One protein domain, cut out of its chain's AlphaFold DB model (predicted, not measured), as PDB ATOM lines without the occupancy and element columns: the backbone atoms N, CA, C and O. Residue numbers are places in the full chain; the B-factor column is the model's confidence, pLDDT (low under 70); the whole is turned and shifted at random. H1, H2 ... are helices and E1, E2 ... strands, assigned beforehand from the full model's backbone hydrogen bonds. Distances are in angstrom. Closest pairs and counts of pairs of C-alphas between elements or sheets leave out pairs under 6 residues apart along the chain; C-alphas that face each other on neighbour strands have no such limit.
ATOM      1  N   ALA A  69     582.640 519.258 395.578       76.12
ATOM      2  CA  ALA A  69     581.724 518.164 395.277       76.12
ATOM      3  C   ALA A  69     580.816 517.881 396.477       76.12
ATOM      4  O   ALA A  69     581.208 518.046 397.633       76.12
ATOM      5  N   ALA A  70     579.585 517.456 396.208       81.69
ATOM      6  CA  ALA A  70     578.614 517.124 397.242       81.69
ATOM      7  C   ALA A  70     578.198 515.656 397.151       81.69
ATOM      8  O   ALA A  70     577.975 515.134 396.062       81.69
ATOM      9  N   ILE A  71     578.046 515.004 398.299       84.94
ATOM     10  CA  ILE A  71     577.421 513.687 398.424       84.94
ATOM     11  C   ILE A  71     576.142 513.875 399.230       84.94
ATOM     12  O   ILE A  71     576.200 514.338 400.364       84.94
ATOM     13  N   VAL A  72     574.997 513.528 398.658       86.25
ATOM     14  CA  VAL A  72     573.704 513.533 399.343       86.25
ATOM     15  C   VAL A  72     573.362 512.097 399.704       86.25
ATOM     16  O   VAL A  72     573.222 511.254 398.825       86.25
ATOM     17  N   VAL A  73     573.238 511.815 400.993       86.50
ATOM     18  CA  VAL A  73     572.840 510.506 401.508       86.50
ATOM     19  C   VAL A  73     571.364 510.562 401.875       86.50
ATOM     20  O   VAL A  73     570.943 511.423 402.647       86.50
ATOM     21  N   ASP A  74     570.582 509.646 401.319       81.06
ATOM     22  CA  ASP A  74     569.203 509.440 401.741       81.06
ATOM     23  C   ASP A  74     569.168 508.924 403.191       81.06
ATOM     24  O   ASP A  74     569.849 507.958 403.544       81.06
ATOM     25  N   ASP A  75     568.393 509.592 404.038       84.88
ATOM     26  CA  ASP A  75     568.168 509.263 405.446       84.88
ATOM     27  C   ASP A  75     566.737 508.761 405.710       84.88
ATOM     28  O   ASP A  75     566.289 508.693 406.859       84.88
ATOM     29  N   SER A  76     566.024 508.366 404.652       80.12
ATOM     30  CA  SER A  76     564.702 507.754 404.724       80.12
ATOM     31  C   SER A  76     564.660 506.502 405.616       80.12
ATOM     32  O   SER A  76     565.644 505.790 405.834       80.12
ATOM     33  N   ALA A  77     563.472 506.179 406.139       79.69
ATOM     34  CA  ALA A  77     563.295 505.034 407.038       79.69
ATOM     35  C   ALA A  77     563.716 503.695 406.398       79.69
ATOM     36  O   ALA A  77     564.174 502.793 407.101       79.69
ATOM     37  N   SER A  78     563.619 503.560 405.075       71.31
ATOM     38  CA  SER A  78     564.085 502.386 404.329       71.31
ATOM     39  C   SER A  78     565.608 502.218 404.351       71.31
ATOM     40  O   SER A  78     566.092 501.091 404.220       71.31
ATOM     41  N   MET A  79     566.375 503.284 404.599       71.12
ATOM     42  CA  MET A  79     567.836 503.231 404.742       71.12
ATOM     43  C   MET A  79     568.288 502.652 406.093       71.12
ATOM     44  O   MET A  79     569.427 502.198 406.234       71.12
ATOM     45  N   SER A  80     567.381 502.588 407.073       79.56
ATOM     46  CA  SER A  80     567.622 501.921 408.362       79.56
ATOM     47  C   SER A  80     567.477 500.394 408.306       79.56
ATOM     48  O   SER A  80     567.840 499.709 409.263       79.56
ATOM     49  N   LEU A  81     566.980 499.846 407.189       71.25
ATOM     50  CA  LEU A  81     566.839 498.404 407.006       71.25
ATOM     51  C   LEU A  81     568.215 497.730 406.957       71.25
ATOM     52  O   LEU A  81     569.127 498.193 406.266       71.25
ATOM     53  N   THR A  82     568.340 496.619 407.677       75.69
ATOM     54  CA  THR A  82     569.564 495.819 407.746       75.69
ATOM     55  C   THR A  82     569.587 494.722 406.682       75.69
ATOM     56  O   THR A  82     568.551 494.112 406.402       75.69
ATOM     57  N   ASP A  83     570.759 494.454 406.109       69.06
ATOM     58  CA  ASP A  83     571.016 493.285 405.261       69.06
ATOM     59  C   ASP A  83     571.086 491.976 406.083       69.06
ATOM     60  O   ASP A  83     570.905 491.970 407.307       69.06
ATOM     61  N   ALA A  84     571.302 490.843 405.404       61.91
ATOM     62  CA  ALA A  84     571.418 489.530 406.049       61.91
ATOM     63  C   ALA A  84     572.651 489.437 406.971       61.91
ATOM     64  O   ALA A  84     572.697 488.604 407.876       61.91
ATOM     65  N   GLU A  85     573.624 490.317 406.754       68.12
ATOM     66  CA  GLU A  85     574.861 490.476 407.504       68.12
ATOM     67  C   GLU A  85     574.724 491.474 408.676       68.12
ATOM     68  O   GLU A  85     575.677 491.669 409.432       68.12
ATOM     69  N   GLY A  86     573.543 492.078 408.868       75.06
ATOM     70  CA  GLY A  86     573.246 493.008 409.961       75.06
ATOM     71  C   GLY A  86     573.727 494.447 409.737       75.06
ATOM     72  O   GLY A  86     573.675 495.255 410.667       75.06
ATOM     73  N   ARG A  87     574.186 494.795 408.533       70.12
ATOM     74  CA  ARG A  87     574.613 496.152 408.167       70.12
ATOM     75  C   ARG A  87     573.432 496.964 407.664       70.12
ATOM     76  O   ARG A  87     572.607 496.475 406.898       70.12
ATOM     77  N   THR A  88     573.357 498.224 408.077       73.25
ATOM     78  CA  THR A  88     572.330 499.151 407.596       73.25
ATOM     79  C   THR A  88     572.713 499.707 406.228       73.25
ATOM     80  O   THR A  88     573.887 499.955 405.947       73.25
ATOM     81  N   ARG A  89     571.716 499.966 405.377       66.88
ATOM     82  CA  ARG A  89     571.941 500.613 404.072       66.88
ATOM     83  C   ARG A  89     572.542 502.012 404.222       66.88
ATOM     84  O   ARG A  89     573.415 502.379 403.442       66.88
ATOM     85  N   ALA A  90     572.138 502.745 405.259       72.56
ATOM     86  CA  ALA A  90     572.754 504.012 405.647       72.56
ATOM     87  C   ALA A  90     574.255 503.858 405.955       72.56
ATOM     88  O   ALA A  90     575.058 504.648 405.469       72.56
ATOM     89  N   GLY A  91     574.647 502.806 406.684       74.19
ATOM     90  CA  GLY A  91     576.056 502.516 406.960       74.19
ATOM     91  C   GLY A  91     576.855 502.254 405.682       74.19
ATOM     92  O   GLY A  91     577.926 502.822 405.498       74.19
ATOM     93  N   CYS A  92     576.302 501.483 404.742       68.88
ATOM     94  CA  CYS A  92     576.949 501.263 403.447       68.88
ATOM     95  C   CYS A  92     577.045 502.542 402.592       68.88
ATOM     96  O   CYS A  92     578.019 502.714 401.859       68.88
ATOM     97  N   ALA A  93     576.065 503.445 402.677       71.62
ATOM     98  CA  ALA A  93     576.121 504.736 401.994       71.62
ATOM     99  C   ALA A  93     577.215 505.649 402.578       71.62
ATOM    100  O   ALA A  93     577.930 506.313 401.826       71.62
ATOM    101  N   GLU A  94     577.394 505.642 403.902       80.88
ATOM    102  CA  GLU A  94     578.487 506.360 404.570       80.88
ATOM    103  C   GLU A  94     579.862 505.766 404.208       80.88
ATOM    104  O   GLU A  94     580.788 506.516 403.896       80.88
ATOM    105  N   GLU A  95     579.994 504.436 404.154       77.06
ATOM    106  CA  GLU A  95     581.215 503.760 403.683       77.06
ATOM    107  C   GLU A  95     581.562 504.143 402.236       77.06
ATOM    108  O   GLU A  95     582.720 504.442 401.931       77.06
ATOM    109  N   LEU A  96     580.561 504.203 401.351       72.88
ATOM    110  CA  LEU A  96     580.745 504.657 399.973       72.88
ATOM    111  C   LEU A  96     581.195 506.123 399.918       72.88
ATOM    112  O   LEU A  96     582.087 506.459 399.141       72.88
ATOM    113  N   ALA A  97     580.626 506.992 400.754       79.12
ATOM    114  CA  ALA A  97     581.033 508.393 400.817       79.12
ATOM    115  C   ALA A  97     582.500 508.547 401.253       79.12
ATOM    116  O   ALA A  97     583.234 509.376 400.707       79.12
ATOM    117  N   VAL A  98     582.951 507.723 402.204       81.62
ATOM    118  CA  VAL A  98     584.361 507.659 402.616       81.62
ATOM    119  C   VAL A  98     585.245 507.152 401.473       81.62
ATOM    120  O   VAL A  98     586.300 507.736 401.221       81.62
ATOM    121  N   ALA A  99     584.816 506.114 400.752       74.50
ATOM    122  CA  ALA A  99     585.558 505.574 399.615       74.50
ATOM    123  C   ALA A  99     585.699 506.594 398.472       74.50
ATOM    124  O   ALA A  99     586.789 506.744 397.927       74.50
ATOM    125  N   LEU A 100     584.637 507.342 398.153       73.38
ATOM    126  CA  LEU A 100     584.664 508.400 397.136       73.38
ATOM    127  C   LEU A 100     585.635 509.526 397.503       73.38
ATOM    128  O   LEU A 100     586.432 509.949 396.669       73.38
ATOM    129  N   ARG A 101     585.626 509.956 398.770       79.75
ATOM    130  CA  ARG A 101     586.581 510.943 399.294       79.75
ATOM    131  C   ARG A 101     588.027 510.474 399.192       79.75
ATOM    132  O   ARG A 101     588.902 511.260 398.849       79.75
ATOM    133  N   ALA A 102     588.277 509.205 399.505       74.25
ATOM    134  CA  ALA A 102     589.611 508.622 399.430       74.25
ATOM    135  C   ALA A 102     590.092 508.438 397.982       74.25
ATOM    136  O   ALA A 102     591.281 508.586 397.717       74.25
ATOM    137  N   ALA A 103     589.177 508.118 397.059       71.88
ATOM    138  CA  ALA A 103     589.478 507.951 395.639       71.88
ATOM    139  C   ALA A 103     589.756 509.283 394.927       71.88
ATOM    140  O   ALA A 103     590.554 509.305 393.995       71.88
ATOM    141  N   HIS A 104     589.127 510.369 395.388       71.12
ATOM    142  CA  HIS A 104     589.217 511.701 394.786       71.12
ATOM    143  C   HIS A 104     589.591 512.777 395.816       71.12
ATOM    144  O   HIS A 104     588.757 513.633 396.135       71.12
ATOM    145  N   PRO A 105     590.818 512.750 396.371       77.19
ATOM    146  CA  PRO A 105     591.279 513.746 397.339       77.19
ATOM    147  C   PRO A 105     591.430 515.157 396.744       77.19
ATOM    148  O   PRO A 105     591.565 516.125 397.491       77.19
ATOM    149  N   GLU A 106     591.433 515.289 395.417       70.56
ATOM    150  CA  GLU A 106     591.499 516.562 394.695       70.56
ATOM    151  C   GLU A 106     590.212 517.400 394.785       70.56
ATOM    152  O   GLU A 106     590.262 518.610 394.550       70.56
ATOM    153  N   LEU A 107     589.081 516.774 395.131       70.56
ATOM    154  CA  LEU A 107     587.779 517.423 395.278       70.56
ATOM    155  C   LEU A 107     587.497 517.779 396.743       70.56
ATOM    156  O   LEU A 107     587.759 516.989 397.652       70.56
ATOM    157  N   ASP A 108     586.895 518.946 396.975       81.00
ATOM    158  CA  ASP A 108     586.417 519.325 398.309       81.00
ATOM    159  C   ASP A 108     585.019 518.743 398.562       81.00
ATOM    160  O   ASP A 108     584.005 519.269 398.098       81.00
ATOM    161  N   TRP A 109     584.969 517.609 399.266       83.62
ATOM    162  CA  TRP A 109     583.755 516.817 399.455       83.62
ATOM    163  C   TRP A 109     582.922 517.236 400.670       83.62
ATOM    164  O   TRP A 109     583.213 516.866 401.817       83.62
ATOM    165  N   SER A 110     581.770 517.844 400.412       89.25
ATOM    166  CA  SER A 110     580.714 518.053 401.409       89.25
ATOM    167  C   SER A 110     579.736 516.873 401.422       89.25
ATOM    168  O   SER A 110     579.310 516.412 400.370       89.25
ATOM    169  N   VAL A 111     579.368 516.366 402.601       90.19
ATOM    170  CA  VAL A 111     578.338 515.319 402.741       90.19
ATOM    171  C   VAL A 111     577.104 515.945 403.374       90.19
ATOM    172  O   VAL A 111     577.228 516.654 404.369       90.19
ATOM    173  N   TYR A 112     575.942 515.671 402.794       90.44
ATOM    174  CA  TYR A 112     574.634 516.146 403.223       90.44
ATOM    175  C   TYR A 112     573.704 514.959 403.421       90.44
ATOM    176  O   TYR A 112     573.789 513.978 402.680       90.44
ATOM    177  N   ARG A 113     572.776 515.068 404.368       89.50
ATOM    178  CA  ARG A 113     571.632 514.150 404.446       89.50
ATOM    179  C   ARG A 113     570.401 514.768 403.794       89.50
ATOM    180  O   ARG A 113     570.230 515.987 403.820       89.50
ATOM    181  N   LEU A 114     569.542 513.939 403.209       85.62
ATOM    182  CA  LEU A 114     568.341 514.416 402.519       85.62
ATOM    183  C   LEU A 114     567.426 515.220 403.463       85.62
ATOM    184  O   LEU A 114     567.033 516.344 403.136       85.62
ATOM    185  N   GLY A 115     567.196 514.715 404.678       84.75
ATOM    186  CA  GLY A 115     566.449 515.411 405.724       84.75
ATOM    187  C   GLY A 115     567.084 516.728 406.189       84.75
ATOM    188  O   GLY A 115     566.363 517.684 406.476       84.75
ATOM    189  N   GLU A 116     568.417 516.845 406.195       88.38
ATOM    190  CA  GLU A 116     569.117 518.102 406.531       88.38
ATOM    191  C   GLU A 116     568.880 519.186 405.480       88.38
ATOM    192  O   GLU A 116     568.766 520.372 405.802       88.38
ATOM    193  N   LEU A 117     568.768 518.779 404.216       86.62
ATOM    194  CA  LEU A 117     568.416 519.677 403.127       86.62
ATOM    195  C   LEU A 117     566.928 520.046 403.152       86.62
ATOM    196  O   LEU A 117     566.539 520.945 402.421       86.62
ATOM    197  N   SER A 118     566.103 519.439 404.015       87.44
ATOM    198  CA  SER A 118     564.639 519.605 403.989       87.44
ATOM    199  C   SER A 118     564.041 519.322 402.605       87.44
ATOM    200  O   SER A 118     563.015 519.897 402.250       87.44
ATOM    201  N   ALA A 119     564.701 518.464 401.827       84.69
ATOM    202  CA  ALA A 119     564.256 518.056 400.507       84.69
ATOM    203  C   ALA A 119     563.350 516.830 400.643       84.69
ATOM    204  O   ALA A 119     563.680 515.888 401.369       84.69
ATOM    205  N   ALA A 120     562.209 516.837 399.959       81.62
ATOM    206  CA  ALA A 120     561.281 515.712 399.962       81.62
ATOM    207  C   ALA A 120     561.793 514.548 399.104       81.62
ATOM    208  O   ALA A 120     561.442 513.395 399.361       81.62
ATOM    209  N   ASP A 121     562.612 514.842 398.091       79.44
ATOM    210  CA  ASP A 121     563.213 513.840 397.223       79.44
ATOM    211  C   ASP A 121     564.644 514.216 396.767       79.44
ATOM    212  O   ASP A 121     565.074 515.371 396.883       79.44
ATOM    213  N   PRO A 122     565.414 513.239 396.246       73.19
ATOM    214  CA  PRO A 122     566.753 513.457 395.701       73.19
ATOM    215  C   PRO A 122     566.879 514.546 394.629       73.19
ATOM    216  O   PRO A 122     567.937 515.162 394.519       73.19
ATOM    217  N   LEU A 123     565.843 514.769 393.814       75.00
ATOM    218  CA  LEU A 123     565.889 515.753 392.733       75.00
ATOM    219  C   LEU A 123     565.800 517.169 393.308       75.00
ATOM    220  O   LEU A 123     566.617 518.021 392.958       75.00
ATOM    221  N   GLU A 124     564.879 517.390 394.246       80.75
ATOM    222  CA  GLU A 124     564.753 518.650 394.978       80.75
ATOM    223  C   GLU A 124     566.049 518.984 395.731       80.75
ATOM    224  O   GLU A 124     566.511 520.126 395.698       80.75
ATOM    225  N   ALA A 125     566.703 517.985 396.334       83.12
ATOM    226  CA  ALA A 125     567.997 518.172 396.990       83.12
ATOM    227  C   ALA A 125     569.085 518.660 396.021       83.12
ATOM    228  O   ALA A 125     569.864 519.555 396.363       83.12
ATOM    229  N   VAL A 126     569.130 518.109 394.804       75.94
ATOM    230  CA  VAL A 126     570.067 518.548 393.762       75.94
ATOM    231  C   VAL A 126     569.750 519.971 393.303       75.94
ATOM    232  O   VAL A 126     570.664 520.793 393.230       75.94
ATOM    233  N   GLU A 127     568.485 520.302 393.035       77.06
ATOM    234  CA  GLU A 127     568.071 521.656 392.628       77.06
ATOM    235  C   GLU A 127     568.387 522.701 393.709       77.06
ATOM    236  O   GLU A 127     568.873 523.806 393.425       77.06
ATOM    237  N   MET A 128     568.176 522.332 394.970       82.06
ATOM    238  CA  MET A 128     568.539 523.144 396.122       82.06
ATOM    239  C   MET A 128     570.045 523.370 396.230       82.06
ATOM    240  O   MET A 128     570.473 524.503 396.470       82.06
ATOM    241  N   LEU A 129     570.850 522.318 396.067       81.25
ATOM    242  CA  LEU A 129     572.308 522.426 396.105       81.25
ATOM    243  C   LEU A 129     572.831 523.254 394.935       81.25
ATOM    244  O   LEU A 129     573.636 524.149 395.165       81.25
ATOM    245  N   ALA A 130     572.310 523.055 393.725       70.69
ATOM    246  CA  ALA A 130     572.659 523.871 392.564       70.69
ATOM    247  C   ALA A 130     572.355 525.365 392.796       70.69
ATOM    248  O   ALA A 130     573.125 526.233 392.390       70.69
ATOM    249  N   SER A 131     571.262 525.671 393.503       74.38
ATOM    250  CA  SER A 131     570.876 527.051 393.825       74.38
ATOM    251  C   SER A 131     571.709 527.671 394.956       74.38
ATOM    252  O   SER A 131     572.002 528.865 394.923       74.38
ATOM    253  N   ARG A 132     572.066 526.890 395.986       81.75
ATOM    254  CA  ARG A 132     572.786 527.374 397.185       81.75
ATOM    255  C   ARG A 132     574.306 527.343 397.040       81.75
ATOM    256  O   ARG A 132     574.990 528.114 397.710       81.75
ATOM    257  N   ARG A 133     574.817 526.430 396.221       74.88
ATOM    258  CA  ARG A 133     576.236 526.140 396.021       74.88
ATOM    259  C   ARG A 133     576.536 526.068 394.516       74.88
ATOM    260  O   ARG A 133     576.743 524.980 393.976       74.88
ATOM    261  N   PRO A 134     576.553 527.220 393.819       67.88
ATOM    262  CA  PRO A 134     576.882 527.276 392.391       67.88
ATOM    263  C   PRO A 134     578.347 526.902 392.096       67.88
ATOM    264  O   PRO A 134     578.722 526.762 390.938       67.88
ATOM    265  N   ASP A 135     579.172 526.765 393.134       65.50
ATOM    266  CA  ASP A 135     580.565 526.319 393.099       65.50
ATOM    267  C   ASP A 135     580.727 524.791 392.988       65.50
ATOM    268  O   ASP A 135     581.839 524.314 392.755       65.50
ATOM    269  N   LEU A 136     579.647 524.015 393.150       63.47
ATOM    270  CA  LEU A 136     579.702 522.556 393.043       63.47
ATOM    271  C   LEU A 136     579.933 522.108 391.597       63.47
ATOM    272  O   LEU A 136     579.175 522.444 390.691       63.47
ATOM    273  N   ALA A 137     580.950 521.274 391.409       61.62
ATOM    274  CA  ALA A 137     581.259 520.610 390.148       61.62
ATOM    275  C   ALA A 137     580.479 519.294 389.967       61.62
ATOM    276  O   ALA A 137     580.220 518.879 388.839       61.62
ATOM    277  N   ALA A 138     580.115 518.622 391.066       65.38
ATOM    278  CA  ALA A 138     579.402 517.348 391.039       65.38
ATOM    279  C   ALA A 138     578.520 517.150 392.279       65.38
ATOM    280  O   ALA A 138     578.884 517.566 393.384       65.38
ATOM    281  N   VAL A 139     577.384 516.467 392.101       70.00
ATOM    282  CA  VAL A 139     576.510 516.018 393.190       70.00
ATOM    283  C   VAL A 139     576.255 514.517 393.043       70.00
ATOM    284  O   VAL A 139     575.688 514.047 392.060       70.00
ATOM    285  N   VAL A 140     576.679 513.727 394.020       78.00
ATOM    286  CA  VAL A 140     576.432 512.281 394.058       78.00
ATOM    287  C   VAL A 140     575.319 512.021 395.053       78.00
ATOM    288  O   VAL A 140     575.489 512.286 396.236       78.00
ATOM    289  N   VAL A 141     574.186 511.493 394.604       77.94
ATOM    290  CA  VAL A 141     573.097 511.097 395.496       77.94
ATOM    291  C   VAL A 141     573.132 509.589 395.710       77.94
ATOM    292  O   VAL A 141     573.153 508.807 394.760       77.94
ATOM    293  N   VAL A 142     573.147 509.173 396.968       76.06
ATOM    294  CA  VAL A 142     573.192 507.775 397.389       76.06
ATOM    295  C   VAL A 142     571.902 507.472 398.135       76.06
ATOM    296  O   VAL A 142     571.660 508.035 399.200       76.06
ATOM    297  N   GLY A 143     571.073 506.587 397.585       73.88
ATOM    298  CA  GLY A 143     569.800 506.234 398.207       73.88
ATOM    299  C   GLY A 143     569.262 504.889 397.749       73.88
ATOM    300  O   GLY A 143     569.867 504.183 396.944       73.88
ATOM    301  N   ASP A 144     568.097 504.517 398.262       66.19
ATOM    302  CA  ASP A 144     567.468 503.224 397.975       66.19
ATOM    303  C   ASP A 144     566.826 503.129 396.574       66.19
ATOM    304  O   ASP A 144     566.347 502.063 396.183       66.19
ATOM    305  N   GLY A 145     566.863 504.215 395.794       58.03
ATOM    306  CA  GLY A 145     566.270 504.310 394.459       58.03
ATOM    307  C   GLY A 145     564.814 504.783 394.441       58.03
ATOM    308  O   GLY A 145     564.190 504.751 393.381       58.03
ATOM    309  N   GLY A 146     564.262 505.246 395.570       57.12
ATOM    310  CA  GLY A 146     562.895 505.773 395.663       57.12
ATOM    311  C   GLY A 146     562.633 507.104 394.934       57.12
ATOM    312  O   GLY A 146     561.494 507.568 394.910       57.12
ATOM    313  N   GLY A 147     563.653 507.723 394.327       58.66
ATOM    314  CA  GLY A 147     563.583 509.054 393.715       58.66
ATOM    315  C   GLY A 147     563.501 509.073 392.184       58.66
ATOM    316  O   GLY A 147     563.945 508.162 391.484       58.66
ATOM    317  N   ARG A 148     562.975 510.177 391.635       55.44
ATOM    318  CA  ARG A 148     562.973 510.468 390.191       55.44
ATOM    319  C   ARG A 148     564.296 511.105 389.765       55.44
ATOM    320  O   ARG A 148     564.338 512.284 389.438       55.44
ATOM    321  N   VAL A 149     565.378 510.336 389.763       53.78
ATOM    322  CA  VAL A 149     566.677 510.818 389.271       53.78
ATOM    323  C   VAL A 149     567.200 509.858 388.204       53.78
ATOM    324  O   VAL A 149     567.141 508.645 388.425       53.78
ATOM    325  N   PRO A 150     567.684 510.345 387.040       47.59
ATOM    326  CA  PRO A 150     568.273 509.476 386.025       47.59
ATOM    327  C   PRO A 150     569.385 508.621 386.646       47.59
ATOM    328  O   PRO A 150     570.263 509.117 387.346       47.59
ATOM    329  N   VAL A 151     569.284 507.307 386.445       50.19
ATOM    330  CA  VAL A 151     570.112 506.307 387.122       50.19
ATOM    331  C   VAL A 151     571.300 505.937 386.242       50.19
ATOM    332  O   VAL A 151     571.108 505.473 385.118       50.19
ATOM    333  N   ALA A 152     572.514 506.046 386.781       46.84
ATOM    334  CA  ALA A 152     573.639 505.235 386.330       46.84
ATOM    335  C   ALA A 152     573.656 503.970 387.201       46.84
ATOM    336  O   ALA A 152     573.971 504.022 388.385       46.84
ATOM    337  N   SER A 153     573.211 502.836 386.657       40.19
ATOM    338  CA  SER A 153     573.025 501.619 387.452       40.19
ATOM    339  C   SER A 153     574.372 500.957 387.749       40.19
ATOM    340  O   SER A 153     575.007 500.423 386.838       40.19
ATOM    341  N   LEU A 154     574.777 500.992 389.017       37.69
ATOM    342  CA  LEU A 154     575.917 500.270 389.582       37.69
ATOM    343  C   LEU A 154     575.438 498.964 390.235       37.69
ATOM    344  O   LEU A 154     574.314 498.892 390.726       37.69
ATOM    345  N   ASP A 155     576.291 497.941 390.257       38.72
ATOM    346  CA  ASP A 155     575.996 496.622 390.844       38.72
ATOM    347  C   ASP A 155     576.224 496.650 392.375       38.72
ATOM    348  O   ASP A 155     577.093 495.983 392.935       38.72
ATOM    349  N   ILE A 156     575.479 497.535 393.045       34.50
ATOM    350  CA  ILE A 156     575.476 497.812 394.491       34.50
ATOM    351  C   ILE A 156     574.030 497.570 394.982       34.50
ATOM    352  O   ILE A 156     573.097 497.806 394.213       34.50
ATOM    353  N   PRO A 157     573.770 497.113 396.229       35.16
ATOM    354  CA  PRO A 157     572.405 496.822 396.709       35.16
ATOM    355  C   PRO A 157     571.467 498.043 396.831       35.16
ATOM    356  O   PRO A 157     570.351 497.909 397.336       35.16
ATOM    357  N   PHE A 158     571.905 499.225 396.400       42.12
ATOM    358  CA  PHE A 158     571.172 500.484 396.414       42.12
ATOM    359  C   PHE A 158     571.552 501.324 395.187       42.12
ATOM    360  O   PHE A 158     572.588 501.103 394.557       42.12
ATOM    361  N   THR A 159     570.698 502.281 394.829       39.62
ATOM    362  CA  THR A 159     570.865 503.053 393.596       39.62
ATOM    363  C   THR A 159     571.753 504.262 393.859       39.62
ATOM    364  O   THR A 159     571.414 505.148 394.643       39.62
ATOM    365  N   VAL A 160     572.902 504.320 393.186       46.16
ATOM    366  CA  VAL A 160     573.737 505.523 393.172       46.16
ATOM    367  C   VAL A 160     573.296 506.384 391.996       46.16
ATOM    368  O   VAL A 160     573.422 505.997 390.835       46.16
ATOM    369  N   HIS A 161     572.764 507.559 392.298       53.59
ATOM    370  CA  HIS A 161     572.404 508.554 391.306       53.59
ATOM    371  C   HIS A 161     573.496 509.623 391.270       53.59
ATOM    372  O   HIS A 161     573.507 510.550 392.073       53.59
ATOM    373  N   ALA A 162     574.441 509.504 390.341       49.38
ATOM    374  CA  ALA A 162     575.376 510.591 390.084       49.38
ATOM    375  C   ALA A 162     574.680 511.649 389.217       49.38
ATOM    376  O   ALA A 162     574.299 511.366 388.080       49.38
ATOM    377  N   VAL A 163     574.505 512.860 389.748       50.38
ATOM    378  CA  VAL A 163     573.950 513.996 389.008       50.38
ATOM    379  C   VAL A 163     575.004 515.087 388.930       50.38
ATOM    380  O   VAL A 163     575.358 515.735 389.913       50.38
ATOM    381  N   VAL A 164     575.518 515.317 387.729       45.81
ATOM    382  CA  VAL A 164     576.408 516.451 387.485       45.81
ATOM    383  C   VAL A 164     575.550 517.719 387.501       45.81
ATOM    384  O   VAL A 164     574.815 517.992 386.554       45.81
TER     385      VAL A 164
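Overview. This is residues 69 to 164 of the 302 residues of an uncharacterized protein of Candidatus Coatesbacteria bacterium RBG_13_66_14 (UniProt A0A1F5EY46). A twisted sheet of four strands makes the middle layer, with the long helix H2 packed along one face and H3 along the other; short H1 lies near one end of H2. A long loop, residues 144 to 158, leads from E3 to the edge strand E4. The printed part has 96 residues, with three named helices and four named strands in the order E1 H1 H2 E2 H3 E3 E4, and its class is mixed, helices and strands. The sheet is mixed in order E2 E1 E3 E4: the first three are parallel and E4 runs antiparallel to E3. The whole is compact, with a radius of gyration of the C-alphas of 12.7 A and spans of 40 by 30 by 23 A.

Arrangement. Start at E1, residues 69 to 73, an inner strand. Its parallel neighbours are E2, residues 108 to 113, where N 71 and O 110 are 2.8 A apart, and E3, residues 136 to 143, where N 72 and O 140 are 2.8 A apart. H1, residues 77 to 80, is not on the sheet; it touches H2, residues 89 to 103, which meets it with residues 89 to 90 alone, the closest C-alphas being those of Met 79 and Arg 89, 4.9 A apart. H2 is on the sheet at a height of 9.0 A, over E1 and along the strands, at 3 degrees to E1 on the local plane. E1, H1 H2, E2 form a strand-helix-strand unit, two parallel neighbour strands with helices between, with a right-handed crossover. H3, residues 122 to 132, is on the opposite face, also at a height of 9.0 A, over E3 and only just over E1, where 3 of its C-alphas fall; the closest C-alphas of H3 and E3 are those of Pro 122 and Val 141, 6.8 A apart. E2, H3, E3 form a split unit, with E1 between its strands and a right-handed crossover. E3 and E4, residues 159 to 163, form a hairpin, with N 141 and O 161 2.8 A apart. In H2 and H3 every O i to N i+4 pair is within hydrogen-bond range; H1 is too short for one.

Along the chain. Find C-alpha 69 at (581.724, 518.164, 395.277), where E1 begins its 13.3 A. H1 covers 5.5 A; H2 runs 20.8 A from C-alpha 89 at (571.941, 500.613, 404.072). E2 spans 16.8 A, H3 15.2 A, E3 19.8 A and E4 12.3 A, ending at C-alpha 163, (573.950, 513.996, 389.008).

Size, cuts and confidence. The C-alphas farthest apart, those of Ala 84 and Pro 134, are 40.5 A apart. The printed part has no cut, and the link from E3 to E4 is long, 15 residues. The mean pLDDT of the printed part is 70.6; look for values under 70 at residues 144 to 164, among others.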